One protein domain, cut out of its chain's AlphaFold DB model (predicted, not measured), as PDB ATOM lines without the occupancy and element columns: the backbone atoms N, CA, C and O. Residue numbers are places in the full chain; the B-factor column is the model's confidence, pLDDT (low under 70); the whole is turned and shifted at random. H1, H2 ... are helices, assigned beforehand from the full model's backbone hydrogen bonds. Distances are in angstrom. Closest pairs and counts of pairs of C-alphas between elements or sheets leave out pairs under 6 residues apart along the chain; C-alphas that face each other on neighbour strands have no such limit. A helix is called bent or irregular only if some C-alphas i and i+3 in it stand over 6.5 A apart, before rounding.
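This is residues 250 to 340 of the 423 residues of an uncharacterized protein of Pseudomonas sagittaria (UniProt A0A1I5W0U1). Four helical parts, H1, H2a, H3b and H4, pack side by side as an up-and-down bundle, each running against the one before it; beyond one end of it a helical hairpin, H2b and H3a, continues the two bent helices and makes the length. The printed part has 91 residues with four named helices, H1 to H4 in chain order, and no named strand: all helix. It is compact, radius of gyration of the C-alphas 13.7 A, yet elongated, spanning 41 by 26 by 21 A.

Find C-alpha 250 at (31.748, 35.978, 29.661); from there H1 runs to residue 260, 15.4 A. H2, residues 265 to 291, was assigned as one helix by its hydrogen bonds but is bent: C-alphas 276 and 279 are 7.4 A apart. Its arms are H2a, 265 to 276, 18.6 A, and H2b, 279 to 291, 19.3 A, itself irregular, with C-alphas 280 and 283 6.6 A apart. H3, residues 299 to 320, likewise assigned as one, is bent, C-alphas 308 and 311 being 7.5 A apart: H3a is 299 to 308, H3b 311 to 320. H4, 325 to 340, 22.5 A, ends at C-alpha 340, (14.870, 27.482, 26.421).

Look at the closest C-alphas. H1 and H2a, a hairpin, touch at Leu 257 and Val 271, 6.2 A. H2a touches H4 with residues 266 to 270 alone, Leu 267 to Val 325, 7.0 A. Hairpin H3b and H4 touch at Ala 315 and Phe 328, 5.4 A; hairpin H2b and H3a at Ser 291 and Tyr 302, 4.7 A. O i to N i+4 pairs are within hydrogen-bond range throughout H1, H3b and H4, and in 6 of 8 in H2a, 7 of 9 in H2b, 5 of 6 in H3a.

The farthest C-alphas, Pro 265 and Thr 298, are 40.8 A apart. The printed part has no cut, no link is long, and no printed residue is under 70 in pLDDT.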
ATOM      1  N   VAL A 250      32.103  37.002  28.681       94.25
ATOM      2  CA  VAL A 250      31.748  35.978  29.661       94.25
ATOM      3  C   VAL A 250      32.928  35.668  30.582       94.25
ATOM      4  O   VAL A 250      32.736  35.571  31.797       94.25
ATOM      5  N   GLU A 251      34.140  35.579  30.029       93.94
ATOM      6  CA  GLU A 251      35.378  35.389  30.793       93.94
ATOM      7  C   GLU A 251      35.685  36.599  31.673       93.94
ATOM      8  O   GLU A 251      35.937  36.426  32.864       93.94
ATOM      9  N   VAL A 252      35.567  37.818  31.135       96.44
ATOM     10  CA  VAL A 252      35.774  39.060  31.900       96.44
ATOM     11  C   VAL A 252      34.812  39.146  33.085       96.44
ATOM     12  O   VAL A 252      35.227  39.453  34.204       96.44
ATOM     13  N   PHE A 253      33.526  38.843  32.877       97.69
ATOM     14  CA  PHE A 253      32.545  38.853  33.961       97.69
ATOM     15  C   PHE A 253      32.848  37.785  35.024       97.69
ATOM     16  O   PHE A 253      32.842  38.089  36.218       97.69
ATOM     17  N   MET A 254      33.174  36.556  34.608       96.69
ATOM     18  CA  MET A 254      33.577  35.474  35.513       96.69
ATOM     19  C   MET A 254      34.812  35.849  36.338       96.69
ATOM     20  O   MET A 254      34.859  35.615  37.550       96.69
ATOM     21  N   HIS A 255      35.817  36.423  35.680       96.06
ATOM     22  CA  HIS A 255      37.056  36.861  36.305       96.06
ATOM     23  C   HIS A 255      36.775  37.876  37.412       96.06
ATOM     24  O   HIS A 255      37.179  37.684  38.564       96.06
ATOM     25  N   GLU A 256      35.997  38.909  37.093       97.75
ATOM     26  CA  GLU A 256      35.665  39.962  38.044       97.75
ATOM     27  C   GLU A 256      34.773  39.459  39.187       97.75
ATOM     28  O   GLU A 256      34.984  39.866  40.330       97.75
ATOM     29  N   LEU A 257      33.854  38.515  38.943       96.75
ATOM     30  CA  LEU A 257      33.093  37.852  40.009       96.75
ATOM     31  C   LEU A 257      34.008  37.108  40.990       96.75
ATOM     32  O   LEU A 257      33.895  37.302  42.202       96.75
ATOM     33  N   LYS A 258      34.934  36.287  40.478       96.12
ATOM     34  CA  LYS A 258      35.894  35.529  41.300       96.12
ATOM     35  C   LYS A 258      36.823  36.444  42.086       96.12
ATOM     36  O   LYS A 258      37.174  36.140  43.222       96.12
ATOM     37  N   ARG A 259      37.237  37.561  41.491       96.06
ATOM     38  CA  ARG A 259      38.095  38.544  42.155       96.06
ATOM     39  C   ARG A 259      37.341  39.294  43.252       96.06
ATOM     40  O   ARG A 259      37.856  39.438  44.359       96.06
ATOM     41  N   LEU A 260      36.136  39.782  42.953       94.75
ATOM     42  CA  LEU A 260      35.333  40.572  43.888       94.75
ATOM     43  C   LEU A 260      34.700  39.723  44.991       94.75
ATOM     44  O   LEU A 260      34.395  40.268  46.048       94.75
ATOM     45  N   SER A 261      34.540  38.409  44.814       94.94
ATOM     46  CA  SER A 261      34.018  37.533  45.870       94.94
ATOM     47  C   SER A 261      34.896  37.518  47.128       94.94
ATOM     48  O   SER A 261      34.381  37.341  48.231       94.94
ATOM     49  N   ALA A 262      36.193  37.822  46.994       91.31
ATOM     50  CA  ALA A 262      37.108  37.973  48.123       91.31
ATOM     51  C   ALA A 262      36.708  39.112  49.084       91.31
ATOM     52  O   ALA A 262      36.954  39.012  50.285       91.31
ATOM     53  N   SER A 263      36.095  40.187  48.575       89.25
ATOM     54  CA  SER A 263      35.611  41.326  49.374       89.25
ATOM     55  C   SER A 263      34.081  41.405  49.460       89.25
ATOM     56  O   SER A 263      33.545  42.083  50.337       89.25
ATOM     57  N   ARG A 264      33.363  40.677  48.597       91.56
ATOM     58  CA  ARG A 264      31.899  40.536  48.569       91.56
ATOM     59  C   ARG A 264      31.518  39.048  48.514       91.56
ATOM     60  O   ARG A 264      31.127  38.568  47.448       91.56
ATOM     61  N   PRO A 265      31.572  38.311  49.640       93.12
ATOM     62  CA  PRO A 265      31.370  36.857  49.651       93.12
ATOM     63  C   PRO A 265      30.029  36.380  49.078       93.12
ATOM     64  O   PRO A 265      29.932  35.259  48.588       93.12
ATOM     65  N   SER A 266      28.999  37.233  49.067       92.56
ATOM     66  CA  SER A 266      27.716  36.924  48.426       92.56
ATOM     67  C   SER A 266      27.831  36.638  46.921       92.56
ATOM     68  O   SER A 266      26.972  35.953  46.371       92.56
ATOM     69  N   LEU A 267      28.897  37.102  46.258       95.62
ATOM     70  CA  LEU A 267      29.165  36.812  44.849       95.62
ATOM     71  C   LEU A 267      29.613  35.365  44.601       95.62
ATOM     72  O   LEU A 267      29.502  34.913  43.467       95.62
ATOM     73  N   CYS A 268      30.061  34.612  45.617       95.12
ATOM     74  CA  CYS A 268      30.450  33.203  45.442       95.12
ATOM     75  C   CYS A 268      29.311  32.362  44.852       95.12
ATOM     76  O   CYS A 268      29.528  31.606  43.912       95.12
ATOM     77  N   ARG A 269      28.075  32.578  45.325       94.06
ATOM     78  CA  ARG A 269      26.883  31.909  44.782       94.06
ATOM     79  C   ARG A 269      26.683  32.206  43.294       94.06
ATOM     80  O   ARG A 269      26.235  31.349  42.542       94.06
ATOM     81  N   VAL A 270      26.999  33.431  42.873       96.94
ATOM     82  CA  VAL A 270      26.891  33.829  41.467       96.94
ATOM     83  C   VAL A 270      27.979  33.161  40.635       96.94
ATOM     84  O   VAL A 270      27.680  32.725  39.536       96.94
ATOM     85  N   VAL A 271      29.206  33.034  41.155       96.19
ATOM     86  CA  VAL A 271      30.299  32.315  40.474       96.19
ATOM     87  C   VAL A 271      29.887  30.878  40.156       96.19
ATOM     88  O   VAL A 271      29.956  30.479  38.999       96.19
ATOM     89  N   GLU A 272      29.415  30.132  41.158       93.19
ATOM     90  CA  GLU A 272      29.021  28.722  41.003       93.19
ATOM     91  C   GLU A 272      27.911  28.549  39.958       93.19
ATOM     92  O   GLU A 272      27.998  27.700  39.069       93.19
ATOM     93  N   LEU A 273      26.875  29.391  40.028       94.50
ATOM     94  CA  LEU A 273      25.782  29.337  39.065       94.50
ATOM     95  C   LEU A 273      26.250  29.747  37.668       94.50
ATOM     96  O   LEU A 273      25.952  29.044  36.705       94.50
ATOM     97  N   TRP A 274      26.998  30.848  37.556       95.12
ATOM     98  CA  TRP A 274      27.503  31.361  36.284       95.12
ATOM     99  C   TRP A 274      28.364  30.317  35.566       95.12
ATOM    100  O   TRP A 274      28.194  30.131  34.366       95.12
ATOM    101  N   GLU A 275      29.206  29.568  36.292       93.75
ATOM    102  CA  GLU A 275      29.996  28.454  35.742       93.75
ATOM    103  C   GLU A 275      29.114  27.380  35.095       93.75
ATOM    104  O   GLU A 275      29.430  26.900  34.005       93.75
ATOM    105  N   SER A 276      27.986  27.040  35.724       93.38
ATOM    106  CA  SER A 276      27.079  26.007  35.209       93.38
ATOM    107  C   SER A 276      26.312  26.433  33.952       93.38
ATOM    108  O   SER A 276      26.041  25.600  33.088       93.38
ATOM    109  N   VAL A 277      25.993  27.725  33.819       93.75
ATOM    110  CA  VAL A 277      25.183  28.251  32.705       93.75
ATOM    111  C   VAL A 277      26.026  28.832  31.566       93.75
ATOM    112  O   VAL A 277      25.522  29.065  30.467       93.75
ATOM    113  N   MET A 278      27.326  29.027  31.801       91.69
ATOM    114  CA  MET A 278      28.279  29.589  30.845       91.69
ATOM    115  C   MET A 278      28.228  28.940  29.450       91.69
ATOM    116  O   MET A 278      28.214  29.691  28.473       91.69
ATOM    117  N   PRO A 279      28.155  27.597  29.300       91.38
ATOM    118  CA  PRO A 279      28.125  26.960  27.981       91.38
ATOM    119  C   PRO A 279      26.918  27.357  27.121       91.38
ATOM    120  O   PRO A 279      27.017  27.345  25.898       91.38
ATOM    121  N   TYR A 280      25.800  27.732  27.750       90.38
ATOM    122  CA  TYR A 280      24.575  28.157  27.066       90.38
ATOM    123  C   TYR A 280      24.601  29.647  26.716       90.38
ATOM    124  O   TYR A 280      24.067  30.063  25.692       90.38
ATOM    125  N   ILE A 281      25.249  30.457  27.555       91.94
ATOM    126  CA  ILE A 281      25.309  31.914  27.400       91.94
ATOM    127  C   ILE A 281      26.418  32.331  26.430       91.94
ATOM    128  O   ILE A 281      26.242  33.269  25.654       91.94
ATOM    129  N   ASN A 282      27.562  31.644  26.456       92.56
ATOM    130  CA  ASN A 282      28.748  32.040  25.700       92.56
ATOM    131  C   ASN A 282      28.518  32.171  24.182       92.56
ATOM    132  O   ASN A 282      28.935  33.189  23.631       92.56
ATOM    133  N   PRO A 283      27.809  31.245  23.500       93.25
ATOM    134  CA  PRO A 283      27.512  31.397  22.074       93.25
ATOM    135  C   PRO A 283      26.788  32.711  21.741       93.25
ATOM    136  O   PRO A 283      27.160  33.384  20.788       93.25
ATOM    137  N   LEU A 284      25.845  33.147  22.583       93.19
ATOM    138  CA  LEU A 284      25.088  34.386  22.361       93.19
ATOM    139  C   LEU A 284      25.982  35.632  22.456       93.19
ATOM    140  O   LEU A 284      25.811  36.594  21.710       93.19
ATOM    141  N   PHE A 285      26.964  35.629  23.360       93.50
ATOM    142  CA  PHE A 285      27.941  36.717  23.459       93.50
ATOM    143  C   PHE A 285      28.966  36.693  22.322       93.50
ATOM    144  O   PHE A 285      29.394  37.756  21.866       93.50
ATOM    145  N   ILE A 286      29.338  35.502  21.850       91.75
ATOM    146  CA  ILE A 286      30.173  35.320  20.659       91.75
ATOM    147  C   ILE A 286      29.462  35.894  19.425       91.75
ATOM    148  O   ILE A 286      30.088  36.619  18.652       91.75
ATOM    149  N   ASP A 287      28.155  35.664  19.281       92.50
ATOM    150  CA  ASP A 287      27.358  36.217  18.181       92.50
ATOM    151  C   ASP A 287      27.351  37.753  18.197       92.50
ATOM    152  O   ASP A 287      27.544  38.393  17.162       92.50
ATOM    153  N   VAL A 288      27.223  38.378  19.375       92.94
ATOM    154  CA  VAL A 288      27.341  39.844  19.524       92.94
ATOM    155  C   VAL A 288      28.722  40.351  19.118       92.94
ATOM    156  O   VAL A 288      28.845  41.402  18.489       92.94
ATOM    157  N   TYR A 289      29.778  39.622  19.471       90.31
ATOM    158  CA  TYR A 289      31.138  40.008  19.116       90.31
ATOM    159  C   TYR A 289      31.363  39.960  17.597       90.31
ATOM    160  O   TYR A 289      31.848  40.936  17.021       90.31
ATOM    161  N   TRP A 290      30.977  38.869  16.931       91.38
ATOM    162  CA  TRP A 290      31.210  38.697  15.491       91.38
ATOM    163  C   TRP A 290      30.261  39.504  14.606       91.38
ATOM    164  O   TRP A 290      30.659  39.921  13.519       91.38
ATOM    165  N   SER A 291      29.049  39.799  15.078       92.25
ATOM    166  CA  SER A 291      28.120  40.702  14.383       92.25
ATOM    167  C   SER A 291      28.559  42.169  14.427       92.25
ATOM    168  O   SER A 291      28.044  42.989  13.672       92.25
ATOM    169  N   ASN A 292      29.535  42.534  15.266       89.62
ATOM    170  CA  ASN A 292      30.026  43.905  15.356       89.62
ATOM    171  C   ASN A 292      30.594  44.391  14.001       89.62
ATOM    172  O   ASN A 292      31.451  43.717  13.419       89.62
ATOM    173  N   PRO A 293      30.240  45.605  13.529       89.94
ATOM    174  CA  PRO A 293      30.781  46.169  12.290       89.94
ATOM    175  C   PRO A 293      32.307  46.235  12.205       89.94
ATOM    176  O   PRO A 293      32.872  46.200  11.116       89.94
ATOM    177  N   ARG A 294      33.001  46.310  13.345       87.00
ATOM    178  CA  ARG A 294      34.470  46.278  13.388       87.00
ATOM    179  C   ARG A 294      35.059  44.891  13.133       87.00
ATOM    180  O   ARG A 294      36.235  44.797  12.800       87.00
ATOM    181  N   LYS A 295      34.261  43.837  13.300       86.81
ATOM    182  CA  LYS A 295      34.637  42.433  13.083       86.81
ATOM    183  C   LYS A 295      34.045  41.862  11.786       86.81
ATOM    184  O   LYS A 295      34.303  40.708  11.467       86.81
ATOM    185  N   GLY A 296      33.327  42.682  11.013       89.00
ATOM    186  CA  GLY A 296      32.828  42.338   9.679       89.00
ATOM    187  C   GLY A 296      31.317  42.129   9.572       89.00
ATOM    188  O   GLY A 296      30.851  41.884   8.463       89.00
ATOM    189  N   GLY A 297      30.559  42.246  10.668       92.75
ATOM    190  CA  GLY A 297      29.094  42.197  10.628       92.75
ATOM    191  C   GLY A 297      28.433  43.523  10.229       92.75
ATOM    192  O   GLY A 297      29.090  44.532   9.957       92.75
ATOM    193  N   THR A 298      27.105  43.534  10.182       95.50
ATOM    194  CA  THR A 298      26.291  44.729   9.914       95.50
ATOM    195  C   THR A 298      25.815  45.397  11.207       95.50
ATOM    196  O   THR A 298      25.883  44.834  12.300       95.50
ATOM    197  N   LYS A 299      25.333  46.644  11.116       94.31
ATOM    198  CA  LYS A 299      24.794  47.340  12.298       94.31
ATOM    199  C   LYS A 299      23.505  46.690  12.787       94.31
ATOM    200  O   LYS A 299      23.247  46.696  13.985       94.31
ATOM    201  N   GLU A 300      22.718  46.177  11.853       95.62
ATOM    202  CA  GLU A 300      21.448  45.508  12.073       95.62
ATOM    203  C   GLU A 300      21.673  44.170  12.785       95.62
ATOM    204  O   GLU A 300      21.135  43.979  13.870       95.62
ATOM    205  N   GLU A 301      22.571  43.317  12.273       94.81
ATOM    206  CA  GLU A 301      22.951  42.058  12.937       94.81
ATOM    207  C   GLU A 301      23.480  42.301  14.352       94.81
ATOM    208  O   GLU A 301      23.109  41.591  15.287       94.81
ATOM    209  N   TYR A 302      24.317  43.329  14.528       94.31
ATOM    210  CA  TYR A 302      24.826  43.692  15.847       94.31
ATOM    211  C   TYR A 302      23.715  44.138  16.796       94.31
ATOM    212  O   TYR A 302      23.708  43.754  17.964       94.31
ATOM    213  N   ALA A 303      22.782  44.966  16.321       94.75
ATOM    214  CA  ALA A 303      21.664  45.438  17.129       94.75
ATOM    215  C   ALA A 303      20.739  44.284  17.539       94.75
ATOM    216  O   ALA A 303      20.350  44.211  18.705       94.75
ATOM    217  N   ASP A 304      20.452  43.369  16.614       94.50
ATOM    218  CA  ASP A 304      19.615  42.197  16.855       94.50
ATOM    219  C   ASP A 304      20.275  41.257  17.871       94.50
ATOM    220  O   ASP A 304      19.665  40.936  18.893       94.50
ATOM    221  N   ALA A 305      21.549  40.902  17.670       94.12
ATOM    222  CA  ALA A 305      22.299  40.069  18.610       94.12
ATOM    223  C   ALA A 305      22.410  40.731  19.995       94.12
ATOM    224  O   ALA A 305      22.193  40.089  21.027       94.12
ATOM    225  N   LEU A 306      22.705  42.036  20.042       94.75
ATOM    226  CA  LEU A 306      22.817  42.776  21.298       94.75
ATOM    227  C   LEU A 306      21.478  42.833  22.037       94.75
ATOM    228  O   LEU A 306      21.471  42.753  23.262       94.75
ATOM    229  N   SER A 307      20.353  42.953  21.325       94.81
ATOM    230  CA  SER A 307      19.024  43.043  21.940       94.81
ATOM    231  C   SER A 307      18.685  41.827  22.807       94.81
ATOM    232  O   SER A 307      18.041  41.983  23.844       94.81
ATOM    233  N   ILE A 308      19.188  40.648  22.426       93.81
ATOM    234  CA  ILE A 308      19.003  39.394  23.160       93.81
ATOM    235  C   ILE A 308      19.728  39.476  24.505       93.81
ATOM    236  O   ILE A 308      19.121  39.261  25.549       93.81
ATOM    237  N   VAL A 309      21.017  39.833  24.501       95.19
ATOM    238  CA  VAL A 309      21.865  39.790  25.708       95.19
ATOM    239  C   VAL A 309      21.859  41.079  26.534       95.19
ATOM    240  O   VAL A 309      22.351  41.077  27.662       95.19
ATOM    241  N   ALA A 310      21.327  42.187  26.013       95.81
ATOM    242  CA  ALA A 310      21.382  43.498  26.661       95.81
ATOM    243  C   ALA A 310      20.811  43.524  28.095       95.81
ATOM    244  O   ALA A 310      21.458  44.125  28.957       95.81
ATOM    245  N   PRO A 311      19.670  42.871  28.410       96.81
ATOM    246  CA  PRO A 311      19.169  42.818  29.786       96.81
ATOM    247  C   PRO A 311      20.157  42.144  30.743       96.81
ATOM    248  O   PRO A 311      20.377  42.626  31.856       96.81
ATOM    249  N   LEU A 312      20.800  41.066  30.290       97.06
ATOM    250  CA  LEU A 312      21.800  40.352  31.074       97.06
ATOM    251  C   LEU A 312      23.081  41.181  31.233       97.06
ATOM    252  O   LEU A 312      23.602  41.255  32.340       97.06
ATOM    253  N   GLN A 313      23.547  41.869  30.183       97.00
ATOM    254  CA  GLN A 313      24.696  42.786  30.269       97.00
ATOM    255  C   GLN A 313      24.471  43.916  31.277       97.00
ATOM    256  O   GLN A 313      25.365  44.243  32.057       97.00
ATOM    257  N   GLU A 314      23.271  44.503  31.291       97.69
ATOM    258  CA  GLU A 314      22.909  45.520  32.276       97.69
ATOM    259  C   GLU A 314      22.911  44.922  33.691       97.69
ATOM    260  O   GLU A 314      23.535  45.488  34.583       97.69
ATOM    261  N   ALA A 315      22.319  43.744  33.901       98.00
ATOM    262  CA  ALA A 315      22.332  43.085  35.209       98.00
ATOM    263  C   ALA A 315      23.753  42.730  35.687       98.00
ATOM    264  O   ALA A 315      24.080  42.945  36.855       98.00
ATOM    265  N   GLN A 316      24.620  42.245  34.792       97.88
ATOM    266  CA  GLN A 316      26.040  42.005  35.068       97.88
ATOM    267  C   GLN A 316      26.739  43.298  35.500       97.88
ATOM    268  O   GLN A 316      27.434  43.323  36.519       97.88
ATOM    269  N   PHE A 317      26.525  44.388  34.755       97.88
ATOM    270  CA  PHE A 317      27.075  45.699  35.080       97.88
ATOM    271  C   PHE A 317      26.613  46.161  36.467       97.88
ATOM    272  O   PHE A 317      27.450  46.495  37.306       97.88
ATOM    273  N   GLN A 318      25.307  46.122  36.748       97.56
ATOM    274  CA  GLN A 318      24.751  46.544  38.036       97.56
ATOM    275  C   GLN A 318      25.298  45.708  39.198       97.56
ATOM    276  O   GLN A 318      25.739  46.270  40.204       97.56
ATOM    277  N   LEU A 319      25.352  44.378  39.057       98.00
ATOM    278  CA  LEU A 319      25.885  43.484  40.088       98.00
ATOM    279  C   LEU A 319      27.335  43.840  40.447       98.00
ATOM    280  O   LEU A 319      27.678  43.997  41.630       98.00
ATOM    281  N   LEU A 320      28.178  44.020  39.426       97.38
ATOM    282  CA  LEU A 320      29.580  44.403  39.581       97.38
ATOM    283  C   LEU A 320      29.744  45.782  40.246       97.38
ATOM    284  O   LEU A 320      30.680  45.971  41.021       97.38
ATOM    285  N   HIS A 321      28.792  46.697  40.048       96.81
ATOM    286  CA  HIS A 321      28.786  48.045  40.635       96.81
ATOM    287  C   HIS A 321      28.090  48.143  42.005       96.81
ATOM    288  O   HIS A 321      27.894  49.239  42.526       96.81
ATOM    289  N   GLY A 322      27.775  47.011  42.641       95.12
ATOM    290  CA  GLY A 322      27.224  46.983  44.003       95.12
ATOM    291  C   GLY A 322      25.742  46.629  44.094       95.12
ATOM    292  O   GLY A 322      25.185  46.671  45.192       95.12
ATOM    293  N   GLY A 323      25.123  46.267  42.968       95.75
ATOM    294  CA  GLY A 323      23.750  45.774  42.894       95.75
ATOM    295  C   GLY A 323      23.538  44.450  43.633       95.75
ATOM    296  O   GLY A 323      24.493  43.785  44.063       95.75
ATOM    297  N   SER A 324      22.267  44.084  43.799       95.62
ATOM    298  CA  SER A 324      21.862  42.895  44.544       95.62
ATOM    299  C   SER A 324      22.129  41.610  43.764       95.62
ATOM    300  O   SER A 324      21.877  41.517  42.564       95.62
ATOM    301  N   VAL A 325      22.569  40.571  44.480       96.94
ATOM    302  CA  VAL A 325      22.654  39.212  43.930       96.94
ATOM    303  C   VAL A 325      21.264  38.708  43.532       96.94
ATOM    304  O   VAL A 325      21.126  38.125  42.465       96.94
ATOM    305  N   GLY A 326      20.227  38.965  44.335       97.25
ATOM    306  CA  GLY A 326      18.867  38.492  44.043       97.25
ATOM    307  C   GLY A 326      18.282  39.086  42.757       97.25
ATOM    308  O   GLY A 326      17.676  38.368  41.964       97.25
ATOM    309  N   GLU A 327      18.528  40.375  42.507       96.88
ATOM    310  CA  GLU A 327      18.101  41.050  41.272       96.88
ATOM    311  C   GLU A 327      18.799  40.453  40.049       96.88
ATOM    312  O   GLU A 327      18.146  40.141  39.055       96.88
ATOM    313  N   PHE A 328      20.114  40.225  40.141       98.00
ATOM    314  CA  PHE A 328      20.869  39.571  39.076       98.00
ATOM    315  C   PHE A 328      20.343  38.162  38.781       98.00
ATOM    316  O   PHE A 328      20.108  37.833  37.621       98.00
ATOM    317  N   LEU A 329      20.129  37.347  39.819       97.19
ATOM    318  CA  LEU A 329      19.630  35.978  39.665       97.19
ATOM    319  C   LEU A 329      18.247  35.951  39.007       97.19
ATOM    320  O   LEU A 329      18.015  35.147  38.117       97.19
ATOM    321  N   THR A 330      17.372  36.896  39.355       97.69
ATOM    322  CA  THR A 330      16.048  37.025  38.725       97.69
ATOM    323  C   THR A 330      16.157  37.305  37.222       97.69
ATOM    324  O   THR A 330      15.433  36.713  36.418       97.69
ATOM    325  N   VAL A 331      17.070  38.200  36.819       97.62
ATOM    326  CA  VAL A 331      17.312  38.494  35.397       97.62
ATOM    327  C   VAL A 331      17.913  37.286  34.685       97.62
ATOM    328  O   VAL A 331      17.494  36.976  33.572       97.62
ATOM    329  N   LEU A 332      18.852  36.588  35.324       96.44
ATOM    330  CA  LEU A 332      19.475  35.391  34.771       96.44
ATOM    331  C   LEU A 332      18.450  34.270  34.541       96.44
ATOM    332  O   LEU A 332      18.390  33.732  33.441       96.44
ATOM    333  N   ASP A 333      17.605  33.972  35.527       95.44
ATOM    334  CA  ASP A 333      16.562  32.947  35.407       95.44
ATOM    335  C   ASP A 333      15.570  33.292  34.287       95.44
ATOM    336  O   ASP A 333      15.201  32.440  33.478       95.44
ATOM    337  N   THR A 334      15.185  34.569  34.187       95.69
ATOM    338  CA  THR A 334      14.313  35.058  33.108       95.69
ATOM    339  C   THR A 334      14.970  34.890  31.738       95.69
ATOM    340  O   THR A 334      14.319  34.457  30.787       95.69
ATOM    341  N   PHE A 335      16.259  35.216  31.635       94.75
ATOM    342  CA  PHE A 335      17.034  35.093  30.403       94.75
ATOM    343  C   PHE A 335      17.145  33.632  29.947       94.75
ATOM    344  O   PHE A 335      16.905  33.328  28.779       94.75
ATOM    345  N   LEU A 336      17.443  32.713  30.869       92.69
ATOM    346  CA  LEU A 336      17.554  31.282  30.573       92.69
ATOM    347  C   LEU A 336      16.206  30.684  30.147       92.69
ATOM    348  O   LEU A 336      16.139  29.995  29.132       92.69
ATOM    349  N   ALA A 337      15.111  31.036  30.828       91.50
ATOM    350  CA  ALA A 337      13.771  30.576  30.454       91.50
ATOM    351  C   ALA A 337      13.350  31.028  29.038       91.50
ATOM    352  O   ALA A 337      12.652  30.303  28.321       91.50
ATOM    353  N   GLN A 338      13.777  32.221  28.612       87.50
ATOM    354  CA  GLN A 338      13.537  32.720  27.253       87.50
ATOM    355  C   GLN A 338      14.372  31.966  26.209       87.50
ATOM    356  O   GLN A 338      13.846  31.630  25.146       87.50
ATOM    357  N   ALA A 339      15.635  31.660  26.515       81.00
ATOM    358  CA  ALA A 339      16.512  30.884  25.638       81.00
ATOM    359  C   ALA A 339      16.004  29.441  25.432       81.00
ATOM    360  O   ALA A 339      15.994  28.934  24.305       81.00
ATOM    361  N   ASP A 340      15.489  28.813  26.490       79.25
ATOM    362  CA  ASP A 340      14.870  27.482  26.421       79.25
ATOM    363  C   ASP A 340      13.581  27.493  25.582       79.25
ATOM    364  O   ASP A 340      13.321  26.590  24.787       79.25
TER     365      ASP A 340